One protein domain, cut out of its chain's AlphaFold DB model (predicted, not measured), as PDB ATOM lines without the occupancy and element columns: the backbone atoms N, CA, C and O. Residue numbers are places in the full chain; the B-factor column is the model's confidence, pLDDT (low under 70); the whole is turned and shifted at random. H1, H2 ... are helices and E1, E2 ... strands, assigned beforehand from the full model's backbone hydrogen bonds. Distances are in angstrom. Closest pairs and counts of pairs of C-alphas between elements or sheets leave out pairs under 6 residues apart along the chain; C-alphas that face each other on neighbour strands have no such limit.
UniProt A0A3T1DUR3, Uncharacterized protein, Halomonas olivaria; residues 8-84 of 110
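Overview. This is residues 8 to 84 of the 110 residues of an uncharacterized protein of Halomonas olivaria (UniProt A0A3T1DUR3). One helix, H2, lies in the middle with loops folded over it, and a small two-stranded hairpin, E1 and E2, makes one end of the long axis. At the other end residues 42 to 49 stick out, running into short H3, while short H1 lies off to one side. The 77 printed residues run H1, H2, H3, E1, E2, a mixed class with under half in named elements. The whole is only just compact, close to loose, with a radius of gyration of the C-alphas of 13.6 A, and spans 46 by 28 by 21 A.

Arrangement. E1, residues 64 to 67, and E2, residues 70 to 73, are an antiparallel hairpin at 159 degrees; N 65 and O 72 are 2.9 A apart, within hydrogen-bond range. H2, residues 25 to 39, is apart from both strands. H3, residues 48 to 52, is only just apart from H2, closest 8.2 A. H1, residues 8 to 12, is apart from H2. In H1, H2 and H3 every O i to N i+4 pair is within hydrogen-bond range.

Along the chain. H2 is 21.1 A long, from C-alpha 25 at (10.048, 19.070, -16.966). E2, 10.3 A, ends at C-alpha 73 at (2.945, 32.864, -20.002).

Size, cuts and confidence. The farthest C-alphas, Thr 46 and Gly 69, are 46.6 A apart. The printed part has no cut; the links H1 to H2 and H3 to E1 are long. Residue 84 has pLDDT under 70.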
ATOM      1  N   ASP A   8      12.929  24.370  -0.624       78.38
ATOM      2  CA  ASP A   8      13.918  24.582   0.445       78.38
ATOM      3  C   ASP A   8      14.719  25.873   0.224       78.38
ATOM      4  O   ASP A   8      15.043  26.593   1.172       78.38
ATOM      5  N   LEU A   9      15.016  26.197  -1.040       81.25
ATOM      6  CA  LEU A   9      15.704  27.436  -1.411       81.25
ATOM      7  C   LEU A   9      14.839  28.666  -1.116       81.25
ATOM      8  O   LEU A   9      15.330  29.633  -0.532       81.25
ATOM      9  N   LEU A  10      13.553  28.613  -1.467       78.88
ATOM     10  CA  LEU A  10      12.604  29.698  -1.201       78.88
ATOM     11  C   LEU A  10      12.397  29.918   0.304       78.88
ATOM     12  O   LEU A  10      12.331  31.060   0.757       78.88
ATOM     13  N   GLN A  11      12.363  28.839   1.089       82.62
ATOM     14  CA  GLN A  11      12.226  28.918   2.542       82.62
ATOM     15  C   GLN A  11      13.493  29.456   3.223       82.62
ATOM     16  O   GLN A  11      13.405  30.240   4.169       82.62
ATOM     17  N   THR A  12      14.672  29.051   2.747       85.81
ATOM     18  CA  THR A  12      15.961  29.463   3.330       85.81
ATOM     19  C   THR A  12      16.262  30.940   3.061       85.81
ATOM     20  O   THR A  12      16.863  31.613   3.900       85.81
ATOM     21  N   PHE A  13      15.836  31.465   1.907       86.06
ATOM     22  CA  PHE A  13      16.156  32.821   1.459       86.06
ATOM     23  C   PHE A  13      14.886  33.651   1.180       86.06
ATOM     24  O   PHE A  13      14.608  33.984   0.029       86.06
ATOM     25  N   PRO A  14      14.133  34.064   2.217       80.25
ATOM     26  CA  PRO A  14      12.806  34.678   2.064       80.25
ATOM     27  C   PRO A  14      12.801  36.051   1.369       80.25
ATOM     28  O   PRO A  14      11.752  36.521   0.948       80.25
ATOM     29  N   ASN A  15      13.962  36.703   1.247       86.56
ATOM     30  CA  ASN A  15      14.117  38.010   0.597       86.56
ATOM     31  C   ASN A  15      14.876  37.926  -0.739       86.56
ATOM     32  O   ASN A  15      15.355  38.942  -1.241       86.56
ATOM     33  N   ALA A  16      15.054  36.720  -1.282       86.88
ATOM     34  CA  ALA A  16      15.747  36.508  -2.544       86.88
ATOM     35  C   ALA A  16      14.755  36.296  -3.691       86.88
ATOM     36  O   ALA A  16      13.750  35.603  -3.551       86.88
ATOM     37  N   GLN A  17      15.085  36.855  -4.853       88.00
ATOM     38  CA  GLN A  17      14.428  36.514  -6.107       88.00
ATOM     39  C   GLN A  17      15.250  35.440  -6.816       88.00
ATOM     40  O   GLN A  17      16.434  35.637  -7.091       88.00
ATOM     41  N   PHE A  18      14.615  34.318  -7.144       89.75
ATOM     42  CA  PHE A  18      15.231  33.260  -7.936       89.75
ATOM     43  C   PHE A  18      14.781  33.373  -9.389       89.75
ATOM     44  O   PHE A  18      13.589  33.461  -9.674       89.75
ATOM     45  N   ILE A  19      15.743  33.348 -10.310       90.69
ATOM     46  CA  ILE A  19      15.482  33.262 -11.747       90.69
ATOM     47  C   ILE A  19      16.028  31.920 -12.213       90.69
ATOM     48  O   ILE A  19      17.224  31.654 -12.095       90.69
ATOM     49  N   VAL A  20      15.141  31.069 -12.725       88.00
ATOM     50  CA  VAL A  20      15.484  29.726 -13.191       88.00
ATOM     51  C   VAL A  20      15.144  29.618 -14.667       88.00
ATOM     52  O   VAL A  20      13.993  29.771 -15.064       88.00
ATOM     53  N   THR A  21      16.147  29.312 -15.482       87.88
ATOM     54  CA  THR A  21      15.968  28.904 -16.877       87.88
ATOM     55  C   THR A  21      16.234  27.412 -16.967       87.88
ATOM     56  O   THR A  21      17.318  26.960 -16.598       87.88
ATOM     57  N   THR A  22      15.260  26.633 -17.425       83.69
ATOM     58  CA  THR A  22      15.385  25.175 -17.441       83.69
ATOM     59  C   THR A  22      14.684  24.559 -18.639       83.69
ATOM     60  O   THR A  22      13.651  25.048 -19.090       83.69
ATOM     61  N   HIS A  23      15.247  23.450 -19.117       79.94
ATOM     62  CA  HIS A  23      14.585  22.523 -20.034       79.94
ATOM     63  C   HIS A  23      14.110  21.250 -19.311       79.94
ATOM     64  O   HIS A  23      13.780  20.259 -19.951       79.94
ATOM     65  N   SER A  24      14.148  21.227 -17.976       78.25
ATOM     66  CA  SER A  24      13.767  20.050 -17.201       78.25
ATOM     67  C   SER A  24      12.277  20.097 -16.855       78.25
ATOM     68  O   SER A  24      11.886  20.948 -16.045       78.25
ATOM     69  N   PRO A  25      11.450  19.168 -17.372       78.06
ATOM     70  CA  PRO A  25      10.048  19.070 -16.966       78.06
ATOM     71  C   PRO A  25       9.905  18.791 -15.465       78.06
ATOM     72  O   PRO A  25       8.947  19.236 -14.849       78.06
ATOM     73  N   PHE A  26      10.882  18.123 -14.844       80.56
ATOM     74  CA  PHE A  26      10.842  17.811 -13.413       80.56
ATOM     75  C   PHE A  26      10.924  19.055 -12.526       80.56
ATOM     76  O   PHE A  26      10.310  19.088 -11.465       80.56
ATOM     77  N   ILE A  27      11.660  20.087 -12.953       83.06
ATOM     78  CA  ILE A  27      11.722  21.358 -12.215       83.06
ATOM     79  C   ILE A  27      10.385  22.094 -12.320       83.06
ATOM     80  O   ILE A  27       9.902  22.628 -11.324       83.06
ATOM     81  N   VAL A  28       9.771  22.079 -13.506       85.19
ATOM     82  CA  VAL A  28       8.444  22.667 -13.735       85.19
ATOM     83  C   VAL A  28       7.393  21.953 -12.882       85.19
ATOM     84  O   VAL A  28       6.659  22.615 -12.154       85.19
ATOM     85  N   GLU A  29       7.379  20.617 -12.878       85.06
ATOM     86  CA  GLU A  29       6.431  19.836 -12.073       85.06
ATOM     87  C   GLU A  29       6.651  20.031 -10.568       85.06
ATOM     88  O   GLU A  29       5.689  20.168  -9.812       85.06
ATOM     89  N   ALA A  30       7.907  20.115 -10.116       86.81
ATOM     90  CA  ALA A  30       8.211  20.408  -8.718       86.81
ATOM     91  C   ALA A  30       7.629  21.765  -8.285       86.81
ATOM     92  O   ALA A  30       6.978  21.843  -7.245       86.81
ATOM     93  N   LEU A  31       7.794  22.817  -9.096       89.56
ATOM     94  CA  LEU A  31       7.172  24.122  -8.837       89.56
ATOM     95  C   LEU A  31       5.640  24.032  -8.857       89.56
ATOM     96  O   LEU A  31       4.980  24.591  -7.980       89.56
ATOM     97  N   ASN A  32       5.078  23.276  -9.803       90.56
ATOM     98  CA  ASN A  32       3.636  23.082  -9.909       90.56
ATOM     99  C   ASN A  32       3.054  22.385  -8.665       90.56
ATOM    100  O   ASN A  32       1.968  22.733  -8.210       90.56
ATOM    101  N   ASN A  33       3.794  21.464  -8.045       89.94
ATOM    102  CA  ASN A  33       3.389  20.826  -6.789       89.94
ATOM    103  C   ASN A  33       3.311  21.814  -5.618       89.94
ATOM    104  O   ASN A  33       2.375  21.738  -4.819       89.94
ATOM    105  N   HIS A  34       4.226  22.782  -5.538       91.56
ATOM    106  CA  HIS A  34       4.149  23.844  -4.532       91.56
ATOM    107  C   HIS A  34       2.953  24.788  -4.771       91.56
ATOM    108  O   HIS A  34       2.299  25.200  -3.807       91.56
ATOM    109  N   LEU A  35       2.613  25.074  -6.036       92.75
ATOM    110  CA  LEU A  35       1.401  25.826  -6.404       92.75
ATOM    111  C   LEU A  35       0.121  25.053  -6.033       92.75
ATOM    112  O   LEU A  35      -0.777  25.598  -5.389       92.75
ATOM    113  N   LYS A  36       0.060  23.752  -6.344       92.06
ATOM    114  CA  LYS A  36      -1.043  22.861  -5.935       92.06
ATOM    115  C   LYS A  36      -1.185  22.835  -4.410       92.06
ATOM    116  O   LYS A  36      -2.292  22.981  -3.894       92.06
ATOM    117  N   LYS A  37      -0.072  22.736  -3.669       91.88
ATOM    118  CA  LYS A  37      -0.060  22.774  -2.196       91.88
ATOM    119  C   LYS A  37      -0.675  24.065  -1.643       91.88
ATOM    120  O   LYS A  37      -1.383  24.010  -0.638       91.88
ATOM    121  N   TRP A  38      -0.464  25.208  -2.300       94.00
ATOM    122  CA  TRP A  38      -1.097  26.473  -1.916       94.00
ATOM    123  C   TRP A  38      -2.619  26.458  -2.082       94.00
ATOM    124  O   TRP A  38      -3.325  26.949  -1.200       94.00
ATOM    125  N   GLN A  39      -3.140  25.852  -3.151       92.19
ATOM    126  CA  GLN A  39      -4.588  25.737  -3.372       92.19
ATOM    127  C   GLN A  39      -5.275  24.899  -2.287       92.19
ATOM    128  O   GLN A  39      -6.388  25.210  -1.864       92.19
ATOM    129  N   VAL A  40      -4.592  23.863  -1.792       91.94
ATOM    130  CA  VAL A  40      -5.131  22.954  -0.772       91.94
ATOM    131  C   VAL A  40      -4.709  23.305   0.658       91.94
ATOM    132  O   VAL A  40      -4.969  22.534   1.578       91.94
ATOM    133  N   LYS A  41      -4.092  24.472   0.893       89.25
ATOM    134  CA  LYS A  41      -3.544  24.848   2.212       89.25
ATOM    135  C   LYS A  41      -4.573  24.900   3.349       89.25
ATOM    136  O   LYS A  41      -4.200  24.790   4.508       89.25
ATOM    137  N   ASN A  42      -5.852  25.084   3.014       89.69
ATOM    138  CA  ASN A  42      -6.954  25.154   3.979       89.69
ATOM    139  C   ASN A  42      -7.674  23.805   4.170       89.69
ATOM    140  O   ASN A  42      -8.639  23.737   4.929       89.69
ATOM    141  N   PHE A  43      -7.256  22.750   3.466       89.88
ATOM    142  CA  PHE A  43      -7.818  21.413   3.635       89.88
ATOM    143  C   PHE A  43      -7.080  20.672   4.756       89.88
ATOM    144  O   PHE A  43      -5.866  20.836   4.893       89.88
ATOM    145  N   PRO A  44      -7.783  19.847   5.552       88.50
ATOM    146  CA  PRO A  44      -7.139  19.033   6.573       88.50
ATOM    147  C   PRO A  44      -6.157  18.058   5.918       88.50
ATOM    148  O   PRO A  44      -6.534  17.264   5.056       88.50
ATOM    149  N   MET A  45      -4.895  18.134   6.337       89.69
ATOM    150  CA  MET A  45      -3.820  17.258   5.884       89.69
ATOM    151  C   MET A  45      -3.572  16.193   6.948       89.69
ATOM    152  O   MET A  45      -3.503  16.498   8.134       89.69
ATOM    153  N   THR A  46      -3.466  14.939   6.525       89.56
ATOM    154  CA  THR A  46      -3.166  13.809   7.419       89.56
ATOM    155  C   THR A  46      -1.706  13.383   7.353       89.56
ATOM    156  O   THR A  46      -1.240  12.673   8.239       89.56
ATOM    157  N   ASP A  47      -1.005  13.777   6.292       90.12
ATOM    158  CA  ASP A  47       0.381  13.411   6.042       90.12
ATOM    159  C   ASP A  47       1.315  14.564   6.466       90.12
ATOM    160  O   ASP A  47       1.242  15.648   5.871       90.12
ATOM    161  N   PRO A  48       2.183  14.355   7.475       88.00
ATOM    162  CA  PRO A  48       3.085  15.389   7.971       88.00
ATOM    163  C   PRO A  48       4.171  15.776   6.958       88.00
ATOM    164  O   PRO A  48       4.650  16.909   6.990       88.00
ATOM    165  N   GLU A  49       4.555  14.882   6.042       86.31
ATOM    166  CA  GLU A  49       5.533  15.198   4.996       86.31
ATOM    167  C   GLU A  49       4.926  16.171   3.984       86.31
ATOM    168  O   GLU A  49       5.548  17.170   3.626       86.31
ATOM    169  N   ILE A  50       3.670  15.941   3.588       84.00
ATOM    170  CA  ILE A  50       2.930  16.852   2.705       84.00
ATOM    171  C   ILE A  50       2.621  18.169   3.423       84.00
ATOM    172  O   ILE A  50       2.588  19.228   2.792       84.00
ATOM    173  N   GLU A  51       2.349  18.135   4.728       86.94
ATOM    174  CA  GLU A  51       2.135  19.333   5.542       86.94
ATOM    175  C   GLU A  51       3.377  20.229   5.595       86.94
ATOM    176  O   GLU A  51       3.242  21.445   5.452       86.94
ATOM    177  N   ALA A  52       4.566  19.633   5.704       86.19
ATOM    178  CA  ALA A  52       5.837  20.348   5.765       86.19
ATOM    179  C   ALA A  52       6.246  21.024   4.443       86.19
ATOM    180  O   ALA A  52       7.093  21.919   4.454       86.19
ATOM    181  N   LEU A  53       5.662  20.629   3.304       86.12
ATOM    182  CA  LEU A  53       5.967  21.245   2.014       86.12
ATOM    183  C   LEU A  53       5.551  22.719   1.984       86.12
ATOM    184  O   LEU A  53       4.390  23.064   2.226       86.12
ATOM    185  N   MET A  54       6.490  23.584   1.591       87.62
ATOM    186  CA  MET A  54       6.232  25.011   1.412       87.62
ATOM    187  C   MET A  54       5.144  25.233   0.346       87.62
ATOM    188  O   MET A  54       5.309  24.787  -0.791       87.62
ATOM    189  N   PRO A  55       4.045  25.935   0.664       91.94
ATOM    190  CA  PRO A  55       3.066  26.326  -0.336       91.94
ATOM    191  C   PRO A  55       3.564  27.572  -1.088       91.94
ATOM    192  O   PRO A  55       4.087  28.501  -0.474       91.94
ATOM    193  N   LEU A  56       3.375  27.611  -2.408       90.94
ATOM    194  CA  LEU A  56       3.785  28.730  -3.260       90.94
ATOM    195  C   LEU A  56       2.554  29.403  -3.870       90.94
ATOM    196  O   LEU A  56       1.733  28.735  -4.491       90.94
ATOM    197  N   SER A  57       2.405  30.714  -3.685       92.31
ATOM    198  CA  SER A  57       1.309  31.464  -4.305       92.31
ATOM    199  C   SER A  57       1.620  31.742  -5.773       92.31
ATOM    200  O   SER A  57       2.739  32.125  -6.111       92.31
ATOM    201  N   SER A  58       0.618  31.642  -6.646       92.38
ATOM    202  CA  SER A  58       0.759  32.023  -8.057       92.38
ATOM    203  C   SER A  58       1.053  33.516  -8.245       92.38
ATOM    204  O   SER A  58       1.642  33.894  -9.250       92.38
ATOM    205  N   SER A  59       0.714  34.366  -7.267       92.12
ATOM    206  CA  SER A  59       1.079  35.792  -7.263       92.12
ATOM    207  C   SER A  59       2.582  36.040  -7.155       92.12
ATOM    208  O   SER A  59       3.056  37.102  -7.550       92.12
ATOM    209  N   ASP A  60       3.317  35.072  -6.606       90.81
ATOM    210  CA  ASP A  60       4.738  35.204  -6.280       90.81
ATOM    211  C   ASP A  60       5.616  34.527  -7.344       90.81
ATOM    212  O   ASP A  60       6.841  34.485  -7.228       90.81
ATOM    213  N   VAL A  61       4.990  33.991  -8.397       91.25
ATOM    214  CA  VAL A  61       5.638  33.256  -9.480       91.25
ATOM    215  C   VAL A  61       5.316  33.922 -10.804       91.25
ATOM    216  O   VAL A  61       4.178  34.276 -11.092       91.25
ATOM    217  N   ALA A  62       6.330  34.040 -11.651       92.00
ATOM    218  CA  ALA A  62       6.154  34.344 -13.058       92.00
ATOM    219  C   ALA A  62       6.893  33.277 -13.865       92.00
ATOM    220  O   ALA A  62       8.083  33.044 -13.647       92.00
ATOM    221  N   ALA A  63       6.189  32.618 -14.781       91.12
ATOM    222  CA  ALA A  63       6.738  31.540 -15.588       91.12
ATOM    223  C   ALA A  63       6.408  31.771 -17.059       91.12
ATOM    224  O   ALA A  63       5.262  32.054 -17.408       91.12
ATOM    225  N   TYR A  64       7.420  31.636 -17.914       90.38
ATOM    226  CA  TYR A  64       7.304  31.896 -19.342       90.38
ATOM    227  C   TYR A  64       7.985  30.793 -20.148       90.38
ATOM    228  O   TYR A  64       9.114  30.407 -19.839       90.38
ATOM    229  N   ALA A  65       7.327  30.331 -21.209       86.88
ATOM    230  CA  ALA A  65       7.981  29.577 -22.266       86.88
ATOM    231  C   ALA A  65       8.585  30.570 -23.253       86.88
ATOM    232  O   ALA A  65       7.909  31.480 -23.735       86.88
ATOM    233  N   VAL A  66       9.874  30.401 -23.531       85.25
ATOM    234  CA  VAL A  66      10.634  31.294 -24.403       85.25
ATOM    235  C   VAL A  66      10.960  30.557 -25.694       85.25
ATOM    236  O   VAL A  66      11.633  29.527 -25.683       85.25
ATOM    237  N   PHE A  67      10.501  31.117 -26.806       81.25
ATOM    238  CA  PHE A  67      10.769  30.666 -28.165       81.25
ATOM    239  C   PHE A  67      11.478  31.785 -28.947       81.25
ATOM    240  O   PHE A  67      11.460  32.947 -28.527       81.25
ATOM    241  N   PRO A  68      12.116  31.488 -30.092       82.25
ATOM    242  CA  PRO A  68      12.726  32.523 -30.920       82.25
ATOM    243  C   PRO A  68      11.722  33.634 -31.275       82.25
ATOM    244  O   PRO A  68      10.764  33.407 -32.007       82.25
ATOM    245  N   GLY A  69      11.943  34.838 -30.737       85.81
ATOM    246  CA  GLY A  69      11.104  36.017 -30.984       85.81
ATOM    247  C   GLY A  69       9.780  36.077 -30.211       85.81
ATOM    248  O   GLY A  69       9.024  37.023 -30.419       85.81
ATOM    249  N   GLN A  70       9.492  35.122 -29.320       87.19
ATOM    250  CA  GLN A  70       8.230  35.076 -28.579       87.19
ATOM    251  C   GLN A  70       8.423  34.556 -27.149       87.19
ATOM    252  O   GLN A  70       9.192  33.632 -26.907       87.19
ATOM    253  N   ALA A  71       7.671  35.116 -26.206       87.62
ATOM    254  CA  ALA A  71       7.479  34.537 -24.883       87.62
ATOM    255  C   ALA A  71       5.978  34.392 -24.613       87.62
ATOM    256  O   ALA A  71       5.208  35.305 -24.919       87.62
ATOM    257  N   SER A  72       5.565  33.260 -24.053       88.56
ATOM    258  CA  SER A  72       4.190  33.017 -23.611       88.56
ATOM    259  C   SER A  72       4.169  32.713 -22.117       88.56
ATOM    260  O   SER A  72       5.059  32.030 -21.612       88.56
ATOM    261  N   SER A  73       3.173  33.243 -21.400       90.12
ATOM    262  CA  SER A  73       2.945  32.864 -20.002       90.12
ATOM    263  C   SER A  73       2.647  31.372 -19.926       90.12
ATOM    264  O   SER A  73       1.873  30.859 -20.731       90.12
ATOM    265  N   LEU A  74       3.256  30.704 -18.953       89.75
ATOM    266  CA  LEU A  74       2.939  29.325 -18.590       89.75
ATOM    267  C   LEU A  74       1.946  29.243 -17.443       89.75
ATOM    268  O   LEU A  74       1.442  28.164 -17.176       89.75
ATOM    269  N   ILE A  75       1.691  30.347 -16.741       90.56
ATOM    270  CA  ILE A  75       0.673  30.360 -15.694       90.56
ATOM    271  C   ILE A  75      -0.692  30.407 -16.368       90.56
ATOM    272  O   ILE A  75      -0.996  31.372 -17.078       90.56
ATOM    273  N   ASP A  76      -1.494  29.379 -16.116       90.25
ATOM    274  CA  ASP A  76      -2.896  29.335 -16.498       90.25
ATOM    275  C   ASP A  76      -3.701  30.306 -15.624       90.25
ATOM    276  O   ASP A  76      -3.625  30.280 -14.394       90.25
ATOM    277  N   SER A  77      -4.471  31.192 -16.254       86.38
ATOM    278  CA  SER A  77      -5.169  32.268 -15.545       86.38
ATOM    279  C   SER A  77      -6.349  31.788 -14.700       86.38
ATOM    280  O   SER A  77      -6.764  32.508 -13.794       86.38
ATOM    281  N   GLU A  78      -6.905  30.613 -15.000       86.75
ATOM    282  CA  GLU A  78      -8.052  30.069 -14.267       86.75
ATOM    283  C   GLU A  78      -7.606  29.296 -13.022       86.75
ATOM    284  O   GLU A  78      -8.128  29.512 -11.927       86.75
ATOM    285  N   SER A  79      -6.617  28.416 -13.173       88.31
ATOM    286  CA  SER A  79      -6.108  27.568 -12.096       88.31
ATOM    287  C   SER A  79      -4.965  28.211 -11.305       88.31
ATOM    288  O   SER A  79      -4.784  27.902 -10.126       88.31
ATOM    289  N   GLY A  80      -4.177  29.102 -11.908       89.88
ATOM    290  CA  GLY A  80      -2.932  29.606 -11.320       89.88
ATOM    291  C   GLY A  80      -1.812  28.560 -11.265       89.88
ATOM    292  O   GLY A  80      -0.840  28.757 -10.535       89.88
ATOM    293  N   LEU A  81      -1.958  27.448 -11.991       90.81
ATOM    294  CA  LEU A  81      -0.953  26.396 -12.137       90.81
ATOM    295  C   LEU A  81      -0.105  26.624 -13.392       90.81
ATOM    296  O   LEU A  81      -0.457  27.419 -14.263       90.81
ATOM    297  N   LEU A  82       1.025  25.925 -13.477       88.81
ATOM    298  CA  LEU A  82       1.822  25.885 -14.702       88.81
ATOM    299  C   LEU A  82       1.157  24.941 -15.708       88.81
ATOM    300  O   LEU A  82       0.843  23.804 -15.358       88.81
ATOM    301  N   ASP A  83       0.955  25.429 -16.931       75.44
ATOM    302  CA  ASP A  83       0.368  24.705 -18.056       75.44
ATOM    303  C   ASP A  83       1.300  23.580 -18.556       75.44
ATOM    304  O   ASP A  83       2.530  23.704 -18.600       75.44
ATOM    305  N   ASP A  84       0.680  22.489 -18.996       63.03
ATOM    306  CA  ASP A  84       1.288  21.253 -19.479       63.03
ATOM    307  C   ASP A  84       1.834  21.379 -20.914       63.03
ATOM    308  O   ASP A  84       2.453  20.444 -21.430       63.03
TER     309      ASP A  84